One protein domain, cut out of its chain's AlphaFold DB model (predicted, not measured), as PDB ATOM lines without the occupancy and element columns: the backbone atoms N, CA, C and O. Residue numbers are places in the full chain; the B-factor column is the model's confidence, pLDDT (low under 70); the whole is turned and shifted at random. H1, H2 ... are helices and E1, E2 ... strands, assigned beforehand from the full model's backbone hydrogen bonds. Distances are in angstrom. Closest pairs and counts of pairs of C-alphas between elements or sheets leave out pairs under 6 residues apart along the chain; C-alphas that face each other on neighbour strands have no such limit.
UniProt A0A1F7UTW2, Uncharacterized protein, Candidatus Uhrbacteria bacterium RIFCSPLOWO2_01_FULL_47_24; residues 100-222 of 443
ATOM      1  N   LEU A 100      17.960  13.755  83.665       94.50
ATOM      2  CA  LEU A 100      16.830  12.906  84.028       94.50
ATOM      3  C   LEU A 100      17.232  11.507  84.498       94.50
ATOM      4  O   LEU A 100      16.429  10.880  85.190       94.50
ATOM      5  N   HIS A 101      18.442  11.035  84.190       94.38
ATOM      6  CA  HIS A 101      18.890   9.723  84.650       94.38
ATOM      7  C   HIS A 101      19.045   9.695  86.186       94.38
ATOM      8  O   HIS A 101      19.545  10.661  86.768       94.38
ATOM      9  N   PRO A 102      18.597   8.628  86.874       89.69
ATOM     10  CA  PRO A 102      18.694   8.529  88.332       89.69
ATOM     11  C   PRO A 102      20.138   8.408  88.832       89.69
ATOM     12  O   PRO A 102      20.472   9.021  89.842       89.69
ATOM     13  N   ASP A 103      20.982   7.679  88.100       85.94
ATOM     14  CA  ASP A 103      22.356   7.366  88.523       85.94
ATOM     15  C   ASP A 103      23.409   8.359  88.003       85.94
ATOM     16  O   ASP A 103      24.594   8.204  88.269       85.94
ATOM     17  N   ILE A 104      22.998   9.396  87.260       92.12
ATOM     18  CA  ILE A 104      23.920  10.410  86.729       92.12
ATOM     19  C   ILE A 104      23.673  11.740  87.436       92.12
ATOM     20  O   ILE A 104      22.634  12.377  87.258       92.12
ATOM     21  N   ASP A 105      24.669  12.207  88.187       92.94
ATOM     22  CA  ASP A 105      24.731  13.593  88.648       92.94
ATOM     23  C   ASP A 105      25.517  14.432  87.631       92.94
ATOM     24  O   ASP A 105      26.751  14.422  87.581       92.94
ATOM     25  N   LEU A 106      24.789  15.184  86.800       96.38
ATOM     26  CA  LEU A 106      25.394  16.031  85.775       96.38
ATOM     27  C   LEU A 106      26.366  17.069  86.359       96.38
ATOM     28  O   LEU A 106      27.395  17.349  85.741       96.38
ATOM     29  N   TRP A 107      26.074  17.640  87.534       95.38
ATOM     30  CA  TRP A 107      26.995  18.597  88.146       95.38
ATOM     31  C   TRP A 107      28.293  17.905  88.543       95.38
ATOM     32  O   TRP A 107      29.358  18.414  88.211       95.38
ATOM     33  N   GLN A 108      28.222  16.732  89.172       91.62
ATOM     34  CA  GLN A 108      29.415  15.970  89.552       91.62
ATOM     35  C   GLN A 108      30.294  15.634  88.335       91.62
ATOM     36  O   GLN A 108      31.522  15.717  88.401       91.62
ATOM     37  N   LYS A 109      29.680  15.311  87.191       95.25
ATOM     38  CA  LYS A 109      30.406  15.064  85.934       95.25
ATOM     39  C   LYS A 109      31.100  16.313  85.390       95.25
ATOM     40  O   LYS A 109      32.253  16.241  84.961       95.25
ATOM     41  N   ILE A 110      30.424  17.458  85.434       97.06
ATOM     42  CA  ILE A 110      30.999  18.751  85.042       97.06
ATOM     43  C   ILE A 110      32.119  19.164  86.010       97.06
ATOM     44  O   ILE A 110      33.183  19.586  85.564       97.06
ATOM     45  N   GLU A 111      31.918  19.002  87.315       91.31
ATOM     46  CA  GLU A 111      32.899  19.276  88.372       91.31
ATOM     47  C   GLU A 111      34.178  18.457  88.138       91.31
ATOM     48  O   GLU A 111      35.268  19.018  88.038       91.31
ATOM     49  N   ALA A 112      34.048  17.151  87.884       84.31
ATOM     50  CA  ALA A 112      35.177  16.288  87.542       84.31
ATOM     51  C   ALA A 112      35.896  16.709  86.243       84.31
ATOM     52  O   ALA A 112      37.120  16.591  86.150       84.31
ATOM     53  N   LYS A 113      35.175  17.233  85.239       92.19
ATOM     54  CA  LYS A 113      35.786  17.819  84.033       92.19
ATOM     55  C   LYS A 113      36.578  19.090  84.361       92.19
ATOM     56  O   LYS A 113      37.686  19.256  83.851       92.19
ATOM     57  N   LEU A 114      36.030  19.971  85.198       85.69
ATOM     58  CA  LEU A 114      36.648  21.242  85.593       85.69
ATOM     59  C   LEU A 114      37.942  21.033  86.384       85.69
ATOM     60  O   LEU A 114      38.927  21.713  86.105       85.69
ATOM     61  N   VAL A 115      37.991  20.033  87.270       77.06
ATOM     62  CA  VAL A 115      39.217  19.639  87.995       77.06
ATOM     63  C   VAL A 115      40.376  19.322  87.037       77.06
ATOM     64  O   VAL A 115      41.541  19.564  87.354       77.06
ATOM     65  N   ARG A 116      40.088  18.822  85.827       74.06
ATOM     66  CA  ARG A 116      41.113  18.514  84.812       74.06
ATOM     67  C   ARG A 116      41.623  19.743  84.055       74.06
ATOM     68  O   ARG A 116      42.614  19.633  83.336       74.06
ATOM     69  N   ILE A 117      40.970  20.894  84.203       73.12
ATOM     70  CA  ILE A 117      41.452  22.180  83.694       73.12
ATOM     71  C   ILE A 117      42.361  22.771  84.771       73.12
ATOM     72  O   ILE A 117      41.908  23.325  85.773       73.12
ATOM     73  N   TYR A 118      43.670  22.602  84.594       57.28
ATOM     74  CA  TYR A 118      44.662  22.959  85.615       57.28
ATOM     75  C   TYR A 118      44.861  24.469  85.794       57.28
ATOM     76  O   TYR A 118      45.368  24.902  86.830       57.28
ATOM     77  N   VAL A 119      44.488  25.265  84.790       66.81
ATOM     78  CA  VAL A 119      44.511  26.728  84.860       66.81
ATOM     79  C   VAL A 119      43.141  27.187  85.350       66.81
ATOM     80  O   VAL A 119      42.154  27.106  84.623       66.81
ATOM     81  N   PHE A 120      43.058  27.637  86.602       60.72
ATOM     82  CA  PHE A 120      41.784  27.982  87.245       60.72
ATOM     83  C   PHE A 120      41.067  29.116  86.501       60.72
ATOM     84  O   PHE A 120      39.847  29.091  86.347       60.72
ATOM     85  N   GLU A 121      41.829  30.061  85.958       71.50
ATOM     86  CA  GLU A 121      41.323  31.168  85.151       71.50
ATOM     87  C   GLU A 121      40.682  30.706  83.832       71.50
ATOM     88  O   GLU A 121      39.861  31.431  83.277       71.50
ATOM     89  N   GLU A 122      41.014  29.510  83.331       75.56
ATOM     90  CA  GLU A 122      40.404  28.927  82.125       75.56
ATOM     91  C   GLU A 122      39.084  28.196  82.428       75.56
ATOM     92  O   GLU A 122      38.255  28.019  81.529       75.56
ATOM     93  N   ARG A 123      38.826  27.840  83.696       85.69
ATOM     94  CA  ARG A 123      37.579  27.174  84.115       85.69
ATOM     95  C   ARG A 123      36.366  28.076  83.947       85.69
ATOM     96  O   ARG A 123      35.332  27.624  83.465       85.69
ATOM     97  N   ASP A 124      36.478  29.351  84.304       89.81
ATOM     98  CA  ASP A 124      35.352  30.290  84.254       89.81
ATOM     99  C   ASP A 124      34.883  30.592  82.812       89.81
ATOM    100  O   ASP A 124      33.674  30.512  82.556       89.81
ATOM    101  N   PRO A 125      35.783  30.846  81.837       96.00
ATOM    102  CA  PRO A 125      35.429  30.879  80.421       96.00
ATOM    103  C   PRO A 125      34.750  29.592  79.942       96.00
ATOM    104  O   PRO A 125      33.770  29.654  79.197       96.00
ATOM    105  N   PHE A 126      35.219  28.422  80.383       97.38
ATOM    106  CA  PHE A 126      34.588  27.154  80.023       97.38
ATOM    107  C   PHE A 126      33.185  27.018  80.634       97.38
ATOM    108  O   PHE A 126      32.226  26.774  79.905       97.38
ATOM    109  N   LYS A 127      33.006  27.304  81.931       97.69
ATOM    110  CA  LYS A 127      31.689  27.357  82.595       97.69
ATOM    111  C   LYS A 127      30.722  28.310  81.889       97.69
ATOM    112  O   LYS A 127      29.525  28.030  81.803       97.69
ATOM    113  N   GLN A 128      31.210  29.437  81.368       97.56
ATOM    114  CA  GLN A 128      30.398  30.354  80.566       97.56
ATOM    115  C   GLN A 128      29.908  29.705  79.264       97.56
ATOM    116  O   GLN A 128      28.724  29.840  78.948       97.56
ATOM    117  N   LYS A 129      30.765  28.965  78.548       98.44
ATOM    118  CA  LYS A 129      30.354  28.191  77.362       98.44
ATOM    119  C   LYS A 129      29.303  27.141  77.713       98.44
ATOM    120  O   LYS A 129      28.303  27.037  77.012       98.44
ATOM    121  N   LEU A 130      29.460  26.439  78.837       98.62
ATOM    122  CA  LEU A 130      28.483  25.441  79.297       98.62
ATOM    123  C   LEU A 130      27.113  26.064  79.611       98.62
ATOM    124  O   LEU A 130      26.080  25.509  79.239       98.62
ATOM    125  N   ARG A 131      27.083  27.253  80.231       98.12
ATOM    126  CA  ARG A 131      25.832  28.005  80.442       98.12
ATOM    127  C   ARG A 131      25.176  28.413  79.126       98.12
ATOM    128  O   ARG A 131      23.955  28.337  79.019       98.12
ATOM    129  N   ALA A 132      25.969  28.848  78.148       98.19
ATOM    130  CA  ALA A 132      25.464  29.189  76.823       98.19
ATOM    131  C   ALA A 132      24.924  27.953  76.083       98.19
ATOM    132  O   ALA A 132      23.880  28.044  75.448       98.19
ATOM    133  N   ALA A 133      25.581  26.798  76.219       98.56
ATOM    134  CA  ALA A 133      25.123  25.534  75.649       98.56
ATOM    135  C   ALA A 133      23.762  25.103  76.219       98.56
ATOM    136  O   ALA A 133      22.852  24.831  75.446       98.56
ATOM    137  N   LEU A 134      23.585  25.140  77.547       98.44
ATOM    138  CA  LEU A 134      22.292  24.851  78.186       98.44
ATOM    139  C   LEU A 134      21.191  25.824  77.742       98.44
ATOM    140  O   LEU A 134      20.064  25.411  77.495       98.44
ATOM    141  N   ALA A 135      21.513  27.114  77.614       97.56
ATOM    142  CA  ALA A 135      20.557  28.119  77.151       97.56
ATOM    143  C   ALA A 135      20.137  27.925  75.681       97.56
ATOM    144  O   ALA A 135      19.051  28.358  75.308       97.56
ATOM    145  N   ALA A 136      20.980  27.283  74.868       98.12
ATOM    146  CA  ALA A 136      20.728  26.994  73.458       98.12
ATOM    147  C   ALA A 136      20.180  25.575  73.209       98.12
ATOM    148  O   ALA A 136      20.101  25.154  72.058       98.12
ATOM    149  N   ASN A 137      19.864  24.820  74.265       98.50
ATOM    150  CA  ASN A 137      19.422  23.433  74.150       98.50
ATOM    151  C   ASN A 137      17.901  23.346  73.925       98.50
ATOM    152  O   ASN A 137      17.107  23.780  74.762       98.50
ATOM    153  N   ASP A 138      17.500  22.733  72.811       98.00
ATOM    154  CA  ASP A 138      16.097  22.586  72.399       98.00
ATOM    155  C   ASP A 138      15.453  21.247  72.807       98.00
ATOM    156  O   ASP A 138      14.303  20.971  72.460       98.00
ATOM    157  N   GLU A 139      16.149  20.396  73.564       97.44
ATOM    158  CA  GLU A 139      15.582  19.140  74.044       97.44
ATOM    159  C   GLU A 139      14.434  19.388  75.031       97.44
ATOM    160  O   GLU A 139      14.535  20.243  75.921       97.44
ATOM    161  N   PRO A 140      13.346  18.605  74.938       97.44
ATOM    162  CA  PRO A 140      12.248  18.689  75.887       97.44
ATOM    163  C   PRO A 140      12.712  18.256  77.284       97.44
ATOM    164  O   PRO A 140      13.263  17.172  77.460       97.44
ATOM    165  N   LEU A 141      12.436  19.088  78.289       97.88
ATOM    166  CA  LEU A 141      12.637  18.770  79.705       97.88
ATOM    167  C   LEU A 141      11.306  18.425  80.388       97.88
ATOM    168  O   LEU A 141      11.228  17.513  81.214       97.88
ATOM    169  N   THR A 142      10.246  19.154  80.036       97.06
ATOM    170  CA  THR A 142       8.884  18.967  80.548       97.06
ATOM    171  C   THR A 142       7.877  19.006  79.406       97.06
ATOM    172  O   THR A 142       8.070  19.727  78.432       97.06
ATOM    173  N   GLU A 143       6.742  18.329  79.570       94.25
ATOM    174  CA  GLU A 143       5.619  18.413  78.618       94.25
ATOM    175  C   GLU A 143       4.820  19.723  78.756       94.25
ATOM    176  O   GLU A 143       4.018  20.078  77.894       94.25
ATOM    177  N   VAL A 144       5.036  20.461  79.849       94.31
ATOM    178  CA  VAL A 144       4.378  21.743  80.119       94.31
ATOM    179  C   VAL A 144       4.921  22.830  79.189       94.31
ATOM    180  O   VAL A 144       6.122  22.907  78.936       94.31
ATOM    181  N   THR A 145       4.027  23.693  78.704       95.56
ATOM    182  CA  THR A 145       4.392  24.893  77.937       95.56
ATOM    183  C   THR A 145       4.608  26.082  78.863       95.56
ATOM    184  O   THR A 145       3.875  26.257  79.838       95.56
ATOM    185  N   LEU A 146       5.598  26.912  78.550       96.38
ATOM    186  CA  LEU A 146       5.887  28.141  79.281       96.38
ATOM    187  C   LEU A 146       5.181  29.307  78.604       96.38
ATOM    188  O   LEU A 146       5.102  29.377  77.378       96.38
ATOM    189  N   GLN A 147       4.703  30.245  79.408       95.12
ATOM    190  CA  GLN A 147       4.240  31.536  78.942       95.12
ATOM    191  C   GLN A 147       5.427  32.494  78.804       95.12
ATOM    192  O   GLN A 147       6.122  32.792  79.776       95.12
ATOM    193  N   GLU A 148       5.618  33.014  77.594       90.75
ATOM    194  CA  GLU A 148       6.613  34.028  77.258       90.75
ATOM    195  C   GLU A 148       5.899  35.236  76.632       90.75
ATOM    196  O   GLU A 148       5.600  35.277  75.436       90.75
ATOM    197  N   GLY A 149       5.556  36.214  77.477       87.31
ATOM    198  CA  GLY A 149       4.671  37.315  77.093       87.31
ATOM    199  C   GLY A 149       3.277  36.797  76.730       87.31
ATOM    200  O   GLY A 149       2.590  36.206  77.568       87.31
ATOM    201  N   GLU A 150       2.873  37.007  75.479       90.06
ATOM    202  CA  GLU A 150       1.603  36.516  74.923       90.06
ATOM    203  C   GLU A 150       1.719  35.126  74.278       90.06
ATOM    204  O   GLU A 150       0.710  34.502  73.950       90.06
ATOM    205  N   ARG A 151       2.942  34.620  74.077       93.69
ATOM    206  CA  ARG A 151       3.186  33.346  73.392       93.69
ATOM    207  C   ARG A 151       3.329  32.206  74.390       93.69
ATOM    208  O   ARG A 151       3.716  32.403  75.541       93.69
ATOM    209  N   ARG A 152       3.053  30.991  73.914       95.44
ATOM    210  CA  ARG A 152       3.425  29.758  74.606       95.44
ATOM    211  C   ARG A 152       4.560  29.069  73.871       95.44
ATOM    212  O   ARG A 152       4.476  28.883  72.660       95.44
ATOM    213  N   VAL A 153       5.588  28.685  74.615       96.38
ATOM    214  CA  VAL A 153       6.758  27.962  74.109       96.38
ATOM    215  C   VAL A 153       6.866  26.597  74.782       96.38
ATOM    216  O   VAL A 153       6.302  26.374  75.856       96.38
ATOM    217  N   LEU A 154       7.553  25.657  74.138       97.25
ATOM    218  CA  LEU A 154       7.748  24.307  74.672       97.25
ATOM    219  C   LEU A 154       8.652  24.323  75.912       97.25
ATOM    220  O   LEU A 154       9.552  25.156  76.020       97.25
ATOM    221  N   GLY A 155       8.449  23.372  76.824       97.44
ATOM    222  CA  GLY A 155       9.264  23.188  78.025       97.44
ATOM    223  C   GLY A 155      10.624  22.552  77.766       97.44
ATOM    224  O   GLY A 155      10.904  21.478  78.296       97.44
ATOM    225  N   THR A 156      11.456  23.197  76.950       98.56
ATOM    226  CA  THR A 156      12.823  22.752  76.642       98.56
ATOM    227  C   THR A 156      13.826  23.186  77.710       98.56
ATOM    228  O   THR A 156      13.544  24.076  78.518       98.56
ATOM    229  N   VAL A 157      15.013  22.572  77.716       98.62
ATOM    230  CA  VAL A 157      16.131  22.957  78.598       98.62
ATOM    231  C   VAL A 157      16.467  24.448  78.450       98.62
ATOM    232  O   VAL A 157      16.564  25.170  79.449       98.62
ATOM    233  N   GLY A 158      16.581  24.932  77.214       98.31
ATOM    234  CA  GLY A 158      16.880  26.324  76.893       98.31
ATOM    235  C   GLY A 158      15.779  27.282  77.341       98.31
ATOM    236  O   GLY A 158      16.072  28.281  78.000       98.31
ATOM    237  N   ASN A 159      14.507  26.947  77.094       98.31
ATOM    238  CA  ASN A 159      13.382  27.801  77.487       98.31
ATOM    239  C   ASN A 159      13.238  27.911  79.010       98.31
ATOM    240  O   ASN A 159      13.032  29.014  79.519       98.31
ATOM    241  N   TRP A 160      13.420  26.815  79.756       98.25
ATOM    242  CA  TRP A 160      13.448  26.859  81.225       98.25
ATOM    243  C   TRP A 160      14.636  27.659  81.764       98.25
ATOM    244  O   TRP A 160      14.479  28.444  82.701       98.25
ATOM    245  N   THR A 161      15.815  27.508  81.154       97.62
ATOM    246  CA  THR A 161      16.997  28.307  81.510       97.62
ATOM    247  C   THR A 161      16.741  29.797  81.267       97.62
ATOM    248  O   THR A 161      17.030  30.629  82.128       97.62
ATOM    249  N   GLY A 162      16.159  30.147  80.117       96.38
ATOM    250  CA  GLY A 162      15.821  31.520  79.749       96.38
ATOM    251  C   GLY A 162      14.762  32.142  80.659       96.38
ATOM    252  O   GLY A 162      14.933  33.277  81.106       96.38
ATOM    253  N   ASP A 163      13.697  31.404  80.979       97.44
ATOM    254  CA  ASP A 163      12.659  31.829  81.926       97.44
ATOM    255  C   ASP A 163      13.245  32.125  83.312       97.44
ATOM    256  O   ASP A 163      13.014  33.197  83.877       97.44
ATOM    257  N   TYR A 164      14.094  31.229  83.819       96.94
ATOM    258  CA  TYR A 164      14.790  31.431  85.084       96.94
ATOM    259  C   TYR A 164      15.682  32.677  85.075       96.94
ATOM    260  O   TYR A 164      15.600  33.502  85.987       96.94
ATOM    261  N   VAL A 165      16.500  32.862  84.033       94.94
ATOM    262  CA  VAL A 165      17.377  34.038  83.905       94.94
ATOM    263  C   VAL A 165      16.571  35.336  83.831       94.94
ATOM    264  O   VAL A 165      16.985  36.330  84.425       94.94
ATOM    265  N   LYS A 166      15.410  35.349  83.166       93.50
ATOM    266  CA  LYS A 166      14.521  36.525  83.132       93.50
ATOM    267  C   LYS A 166      13.905  36.829  84.495       93.50
ATOM    268  O   LYS A 166      13.778  37.996  84.851       93.50
ATOM    269  N   ALA A 167      13.536  35.798  85.250       92.00
ATOM    270  CA  ALA A 167      12.906  35.956  86.556       92.00
ATOM    271  C   ALA A 167      13.899  36.352  87.664       92.00
ATOM    272  O   ALA A 167      13.548  37.107  88.568       92.00
ATOM    273  N   VAL A 168      15.126  35.828  87.614       89.00
ATOM    274  CA  VAL A 168      16.112  35.917  88.707       89.00
ATOM    275  C   VAL A 168      17.303  36.822  88.372       89.00
ATOM    276  O   VAL A 168      17.974  37.333  89.269       89.00
ATOM    277  N   GLY A 169      17.554  37.066  87.087       82.44
ATOM    278  CA  GLY A 169      18.696  37.823  86.590       82.44
ATOM    279  C   GLY A 169      19.927  36.958  86.288       82.44
ATOM    280  O   GLY A 169      20.017  35.772  86.616       82.44
ATOM    281  N   GLY A 170      20.919  37.575  85.635       75.38
ATOM    282  CA  GLY A 170      22.155  36.900  85.213       75.38
ATOM    283  C   GLY A 170      23.162  36.623  86.340       75.38
ATOM    284  O   GLY A 170      24.063  35.802  86.163       75.38
ATOM    285  N   GLY A 171      23.010  37.281  87.494       77.00
ATOM    286  CA  GLY A 171      23.868  37.108  88.671       77.00
ATOM    287  C   GLY A 171      23.610  35.808  89.441       77.00
ATOM    288  O   GLY A 171      22.761  34.998  89.063       77.00
ATOM    289  N   ARG A 172      24.355  35.601  90.533       80.06
ATOM    290  CA  ARG A 172      24.146  34.475  91.459       80.06
ATOM    291  C   ARG A 172      22.853  34.666  92.248       80.06
ATOM    292  O   ARG A 172      22.615  35.754  92.773       80.06
ATOM    293  N   ALA A 173      22.065  33.606  92.384       82.00
ATOM    294  CA  ALA A 173      20.834  33.632  93.158       82.00
ATOM    295  C   ALA A 173      21.042  33.056  94.564       82.00
ATOM    296  O   ALA A 173      21.718  32.044  94.757       82.00
ATOM    297  N   SER A 174      20.419  33.672  95.571       78.69
ATOM    298  CA  SER A 174      20.332  33.065  96.902       78.69
ATOM    299  C   SER A 174      19.362  31.881  96.889       78.69
ATOM    300  O   SER A 174      18.459  31.811  96.053       78.69
ATOM    301  N   THR A 175      19.488  30.966  97.856       86.31
ATOM    302  CA  THR A 175      18.555  29.834  98.003       86.31
ATOM    303  C   THR A 175      17.099  30.292  98.061       86.31
ATOM    304  O   THR A 175      16.254  29.681  97.418       86.31
ATOM    305  N   LEU A 176      16.818  31.399  98.759       83.19
ATOM    306  CA  LEU A 176      15.473  31.965  98.850       83.19
ATOM    307  C   LEU A 176      14.934  32.361  97.471       83.19
ATOM    308  O   LEU A 176      13.807  32.009  97.142       83.19
ATOM    309  N   ILE A 177      15.739  33.037  96.646       89.00
ATOM    310  CA  ILE A 177      15.324  33.452  95.299       89.00
ATOM    311  C   ILE A 177      15.049  32.229  94.415       89.00
ATOM    312  O   ILE A 177      14.024  32.190  93.735       89.00
ATOM    313  N   LYS A 178      15.902  31.196  94.476       92.81
ATOM    314  CA  LYS A 178      15.681  29.938  93.738       92.81
ATOM    315  C   LYS A 178      14.393  29.242  94.169       92.81
ATOM    316  O   LYS A 178      13.624  28.799  93.320       92.81
ATOM    317  N   THR A 179      14.142  29.158  95.474       92.00
ATOM    318  CA  THR A 179      12.913  28.560  96.006       92.00
ATOM    319  C   THR A 179      11.689  29.344  95.552       92.00
ATOM    320  O   THR A 179      10.773  28.735  95.009       92.00
ATOM    321  N   THR A 180      11.702  30.674  95.677       92.25
ATOM    322  CA  THR A 180      10.613  31.540  95.205       92.25
ATOM    323  C   THR A 180      10.348  31.340  93.719       92.25
ATOM    324  O   THR A 180       9.191  31.187  93.324       92.25
ATOM    325  N   TYR A 181      11.403  31.266  92.898       96.19
ATOM    326  CA  TYR A 181      11.254  30.943  91.485       96.19
ATOM    327  C   TYR A 181      10.564  29.594  91.294       96.19
ATOM    328  O   TYR A 181       9.582  29.531  90.574       96.19
ATOM    329  N   LEU A 182      11.004  28.528  91.965       96.00
ATOM    330  CA  LEU A 182      10.443  27.182  91.792       96.00
ATOM    331  C   LEU A 182       9.021  27.011  92.352       96.00
ATOM    332  O   LEU A 182       8.355  26.034  92.008       96.00
ATOM    333  N   THR A 183       8.552  27.900  93.233       94.12
ATOM    334  CA  THR A 183       7.244  27.760  93.895       94.12
ATOM    335  C   THR A 183       6.199  28.767  93.462       94.12
ATOM    336  O   THR A 183       5.007  28.500  93.626       94.12
ATOM    337  N   SER A 184       6.618  29.931  92.978       92.62
ATOM    338  CA  SER A 184       5.738  31.099  92.922       92.62
ATOM    339  C   SER A 184       5.824  31.887  91.618       92.62
ATOM    340  O   SER A 184       4.950  32.724  91.393       92.62
ATOM    341  N   SER A 185       6.801  31.616  90.747       93.94
ATOM    342  CA  SER A 185       6.878  32.262  89.432       93.94
ATOM    343  C   SER A 185       5.766  31.803  88.491       93.94
ATOM    344  O   SER A 185       5.191  30.724  88.650       93.94
ATOM    345  N   LEU A 186       5.480  32.634  87.483       94.69
ATOM    346  CA  LEU A 186       4.401  32.442  86.509       94.69
ATOM    347  C   LEU A 186       4.361  31.017  85.938       94.69
ATOM    348  O   LEU A 186       3.321  30.365  85.986       94.69
ATOM    349  N   ASN A 187       5.507  30.527  85.458       96.38
ATOM    350  CA  ASN A 187       5.615  29.239  84.774       96.38
ATOM    351  C   ASN A 187       5.797  28.042  85.725       96.38
ATOM    352  O   ASN A 187       5.571  26.902  85.330       96.38
ATOM    353  N   THR A 188       6.154  28.274  86.989       96.56
ATOM    354  CA  THR A 188       6.519  27.213  87.947       96.56
ATOM    355  C   THR A 188       5.467  26.961  89.024       96.56
ATOM    356  O   THR A 188       5.379  25.847  89.544       96.56
ATOM    357  N   LYS A 189       4.632  27.958  89.353       94.31
ATOM    358  CA  LYS A 189       3.629  27.882  90.433       94.31
ATOM    359  C   LYS A 189       2.683  26.687  90.279       94.31
ATOM    360  O   LYS A 189       2.299  26.082  91.278       94.31
ATOM    361  N   GLY A 190       2.330  26.342  89.039       91.62
ATOM    362  CA  GLY A 190       1.439  25.229  88.699       91.62
ATOM    363  C   GLY A 190       2.133  23.905  88.365       91.62
ATOM    364  O   GLY A 190       1.445  22.952  88.005       91.62
ATOM    365  N   LEU A 191       3.467  23.816  88.444       95.19
ATOM    366  CA  LEU A 191       4.173  22.579  88.104       95.19
ATOM    367  C   LEU A 191       3.889  21.482  89.127       95.19
ATOM    368  O   LEU A 191       4.019  21.698  90.338       95.19
ATOM    369  N   LYS A 192       3.592  20.285  88.612       95.81
ATOM    370  CA  LYS A 192       3.574  19.041  89.388       95.81
ATOM    371  C   LYS A 192       4.966  18.762  89.958       95.81
ATOM    372  O   LYS A 192       5.968  19.149  89.357       95.81
ATOM    373  N   ASP A 193       5.029  18.032  91.067       94.56
ATOM    374  CA  ASP A 193       6.289  17.758  91.774       94.56
ATOM    375  C   ASP A 193       7.345  17.090  90.887       94.56
ATOM    376  O   ASP A 193       8.515  17.465  90.939       94.56
ATOM    377  N   ALA A 194       6.931  16.165  90.013       93.75
ATOM    378  CA  ALA A 194       7.829  15.504  89.069       93.75
ATOM    379  C   ALA A 194       8.519  16.509  88.129       93.75
ATOM    380  O   ALA A 194       9.745  16.541  88.060       93.75
ATOM    381  N   ASP A 195       7.758  17.370  87.447       96.38
ATOM    382  CA  ASP A 195       8.316  18.363  86.519       96.38
ATOM    383  C   ASP A 195       9.082  19.467  87.249       96.38
ATOM    384  O   ASP A 195      10.152  19.880  86.805       96.38
ATOM    385  N   ARG A 196       8.603  19.884  88.426       97.25
ATOM    386  CA  ARG A 196       9.328  20.815  89.297       97.25
ATOM    387  C   ARG A 196      10.692  20.257  89.696       97.25
ATOM    388  O   ARG A 196      11.667  21.005  89.722       97.25
ATOM    389  N   GLY A 197      10.778  18.955  89.967       96.12
ATOM    390  CA  GLY A 197      12.032  18.256  90.232       96.12
ATOM    391  C   GLY A 197      13.008  18.333  89.057       96.12
ATOM    392  O   GLY A 197      14.184  18.632  89.265       96.12
ATOM    393  N   LYS A 198      12.523  18.148  87.822       97.56
ATOM    394  CA  LYS A 198      13.341  18.268  86.600       97.56
ATOM    395  C   LYS A 198      13.880  19.687  86.416       97.56
ATOM    396  O   LYS A 198      15.084  19.867  86.248       97.56
ATOM    397  N   VAL A 199      13.007  20.694  86.530       97.94
ATOM    398  CA  VAL A 199      13.396  22.112  86.440       97.94
ATOM    399  C   VAL A 199      14.405  22.452  87.535       97.94
ATOM    400  O   VAL A 199      15.437  23.055  87.258       97.94
ATOM    401  N   LYS A 200      14.177  21.995  88.771       97.25
ATOM    402  CA  LYS A 200      15.116  22.197  89.879       97.25
ATOM    403  C   LYS A 200      16.507  21.636  89.570       97.25
ATOM    404  O   LYS A 200      17.481  22.346  89.806       97.25
ATOM    405  N   LYS A 201      16.616  20.407  89.046       97.12
ATOM    406  CA  LYS A 201      17.913  19.809  88.676       97.12
ATOM    407  C   LYS A 201      18.664  20.678  87.661       97.12
ATOM    408  O   LYS A 201      19.838  20.968  87.870       97.12
ATOM    409  N   LEU A 202      17.975  21.145  86.615       98.31
ATOM    410  CA  LEU A 202      18.550  22.058  85.623       98.31
ATOM    411  C   LEU A 202      19.047  23.363  86.266       98.31
ATOM    412  O   LEU A 202      20.194  23.757  86.055       98.31
ATOM    413  N   ILE A 203      18.206  24.021  87.071       97.56
ATOM    414  CA  ILE A 203      18.556  25.300  87.705       97.56
ATOM    415  C   ILE A 203      19.717  25.143  88.687       97.56
ATOM    416  O   ILE A 203      20.579  26.018  88.759       97.56
ATOM    417  N   ASP A 204      19.782  24.035  89.424       96.00
ATOM    418  CA  ASP A 204      20.896  23.780  90.331       96.00
ATOM    419  C   ASP A 204      22.222  23.638  89.569       96.00
ATOM    420  O   ASP A 204      23.185  24.301  89.947       96.00
ATOM    421  N   VAL A 205      22.268  22.881  88.464       97.50
ATOM    422  CA  VAL A 205      23.466  22.799  87.599       97.50
ATOM    423  C   VAL A 205      23.834  24.180  87.044       97.50
ATOM    424  O   VAL A 205      24.989  24.601  87.124       97.50
ATOM    425  N   TYR A 206      22.850  24.917  86.523       97.31
ATOM    426  CA  TYR A 206      23.067  26.241  85.940       97.31
ATOM    427  C   TYR A 206      23.637  27.248  86.952       97.31
ATOM    428  O   TYR A 206      24.528  28.031  86.620       97.31
ATOM    429  N   GLU A 207      23.161  27.223  88.199       95.25
ATOM    430  CA  GLU A 207      23.653  28.093  89.271       95.25
ATOM    431  C   GLU A 207      25.057  27.719  89.745       95.25
ATOM    432  O   GLU A 207      25.848  28.617  90.033       95.25
ATOM    433  N   GLN A 208      25.399  26.429  89.782       94.56
ATOM    434  CA  GLN A 208      26.763  26.001  90.103       94.56
ATOM    435  C   GLN A 208      27.771  26.507  89.058       94.56
ATOM    436  O   GLN A 208      28.829  27.029  89.413       94.56
ATOM    437  N   LEU A 209      27.400  26.493  87.773       95.88
ATOM    438  CA  LEU A 209      28.215  27.061  86.690       95.88
ATOM    439  C   LEU A 209      28.429  28.584  86.793       95.88
ATOM    440  O   LEU A 209      29.297  29.125  86.106       95.88
ATOM    441  N   LYS A 210      27.647  29.308  87.607       93.19
ATOM    442  CA  LYS A 210      27.862  30.746  87.859       93.19
ATOM    443  C   LYS A 210      28.919  31.013  88.929       93.19
ATOM    444  O   LYS A 210      29.351  32.158  89.062       93.19
ATOM    445  N   ILE A 211      29.287  30.014  89.729       86.94
ATOM    446  CA  ILE A 211      30.248  30.195  90.814       86.94
ATOM    447  C   ILE A 211      31.651  30.176  90.215       86.94
ATOM    448  O   ILE A 211      32.066  29.179  89.616       86.94
ATOM    449  N   SER A 212      32.370  31.288  90.374       82.69
ATOM    450  CA  SER A 212      33.748  31.406  89.907       82.69
ATOM    451  C   SER A 212      34.634  30.386  90.611       82.69
ATOM    452  O   SER A 212      34.609  30.261  91.836       82.69
ATOM    453  N   SER A 213      35.456  29.702  89.825       77.88
ATOM    454  CA  SER A 213      36.459  28.743  90.309       77.88
ATOM    455  C   SER A 213      37.577  29.437  91.098       77.88
ATOM    456  O   SER A 213      38.334  28.796  91.821       77.88
ATOM    457  N   MET A 214      37.661  30.769  90.993       69.62
ATOM    458  CA  MET A 214      38.587  31.616  91.745       69.62
ATOM    459  C   MET A 214      38.057  31.994  93.139       69.62
ATOM    460  O   MET A 214      38.786  32.584  93.939       69.62
ATOM    461  N   GLU A 215      36.798  31.677  93.451       64.06
ATOM    462  CA  GLU A 215      36.195  31.913  94.763       64.06
ATOM    463  C   GLU A 215      36.215  30.645  95.619       64.06
ATOM    464  O   GLU A 215      36.007  29.540  95.132       64.06
ATOM    465  N   ALA A 216      36.350  30.801  96.939       55.09
ATOM    466  CA  ALA A 216      36.421  29.680  97.883       55.09
ATOM    467  C   ALA A 216      35.252  28.678  97.770       55.09
ATOM    468  O   ALA A 216      35.427  27.490  98.030       55.09
ATOM    469  N   GLY A 217      34.057  29.155  97.410       58.62
ATOM    470  CA  GLY A 217      32.869  28.320  97.223       58.62
ATOM    471  C   GLY A 217      32.769  27.633  95.859       58.62
ATOM    472  O   GLY A 217      31.886  26.797  95.702       58.62
ATOM    473  N   GLY A 218      33.616  28.001  94.894       59.47
ATOM    474  CA  GLY A 218      33.616  27.470  93.529       59.47
ATOM    475  C   GLY A 218      34.808  26.584  93.194       59.47
ATOM    476  O   GLY A 218      34.908  26.164  92.052       59.47
ATOM    477  N   ILE A 219      35.683  26.306  94.163       66.50
ATOM    478  CA  ILE A 219      36.765  25.331  94.015       66.50
ATOM    479  C   ILE A 219      36.152  23.928  93.930       66.50
ATOM    480  O   ILE A 219      35.431  23.513  94.841       66.50
ATOM    481  N   GLU A 220      36.433  23.229  92.835       74.25
ATOM    482  CA  GLU A 220      35.886  21.904  92.531       74.25
ATOM    483  C   GLU A 220      36.605  20.768  93.265       74.25
ATOM    484  O   GLU A 220      36.044  19.692  93.459       74.25
ATOM    485  N   GLU A 221      37.851  20.989  93.680       62.00
ATOM    486  CA  GLU A 221      38.634  20.007  94.413       62.00
ATOM    487  C   GLU A 221      38.283  19.956  95.904       62.00
ATOM    488  O   GLU A 221      38.207  20.974  96.598       62.00
ATOM    489  N   ASP A 222      38.191  18.735  96.428       59.56
ATOM    490  CA  ASP A 222      38.152  18.499  97.864       59.56
ATOM    491  C   ASP A 222      39.546  18.578  98.472       59.56
ATOM    492  O   ASP A 222      40.485  17.917  98.019       59.56
TER     493      ASP A 222
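What this domain is: This is residues 100 to 222 of the 443 residues of an uncharacterized protein of Candidatus Uhrbacteria bacterium RIFCSPLOWO2_01_FULL_47_24 (UniProt A0A1F7UTW2). Two long helices, H2 and H5, run lengthwise in opposite ways, and H3 crosses H5 and meets the last residues of H2. H4 folds back along H5, H1 runs on from near the last residues of H5 beside H2, and a small strand hairpin, E1 and E2, lies beyond H3 at one end of the long axis. The printed part has 123 residues, with five named helices and two named strands in the order H1 H2 E1 E2 H3 H4 H5; the sheet, order E1 - E2, is antiparallel, and the class is mostly helix. The whole is compact, with a radius of gyration of the C-alphas of 14.9 A, yet elongated, spanning 45 by 28 by 23 A.

How they stand to each other: The hairpin of E1, residues 146 to 148, and E2, residues 151 to 153, is antiparallel at 138 degrees, with N 146 and O 153 2.8 A apart and N 148 and O 151 2.9 A apart, both within hydrogen-bond range. H3, residues 157 to 168, comes closest to E1 at the C-alphas of Leu 146 and Asn 159, 7.7 A apart. H3 touches H5, residues 193 to 208, about perpendicular at 73 degrees, closest at the C-alphas of Trp 160 and Val 199, 7.1 A. H3 also touches residues 134 to 135 of H2, residues 120 to 135, closest at the C-alphas of Ala 135 and Gly 158, 4.1 A. H4, residues 175 to 184, touches H3 at a steep tilt of 69 degrees, only just short of perpendicular, closest at the C-alphas of Val 168 and Ile 177, 7.1 A. H4 and H5 form a helical hairpin and only just touch, with 3 pairs of C-alphas within 8 A; the closest are those of Leu 182 and Arg 196, 6.9 A. H1, residues 106 to 115, and H5 only just touch, only at their ends, with 3 pairs of C-alphas within 8 A; the closest are those of Trp 107 and Val 205, 5.5 A. H1, H2 and H5 form an up and down bundle, each helix running against the one before it in the chain; H2 is close to but not clearly touching H1 and H5. Every O i to N i+4 pair is within hydrogen-bond range in H1, H3, H4 and H5; in H2 10 of 12 are.

Where its parts are: E1 is 6.3 A long and E2 6.5 A. H3 measures 16.4 A, H5 22.1 A, H2 23.5 A, H1 14.5 A and H4 13.8 A from first to last C-alpha. H1 begins with C-alpha 106 at (25.394, 16.031, 85.775), and H5 ends with C-alpha 208 at (26.763, 26.001, 90.103).

The domain as a whole: The two C-alphas farthest apart, those of Glu 150 and Asp 222, are 46.8 A apart. The printed part has no cut, and no link between named elements is long. Residues 209 to 222 hold no named element. Mean pLDDT of the printed part is 89.8; residues 118 to 120, 214 to 219 and 221 to 222 are under 70.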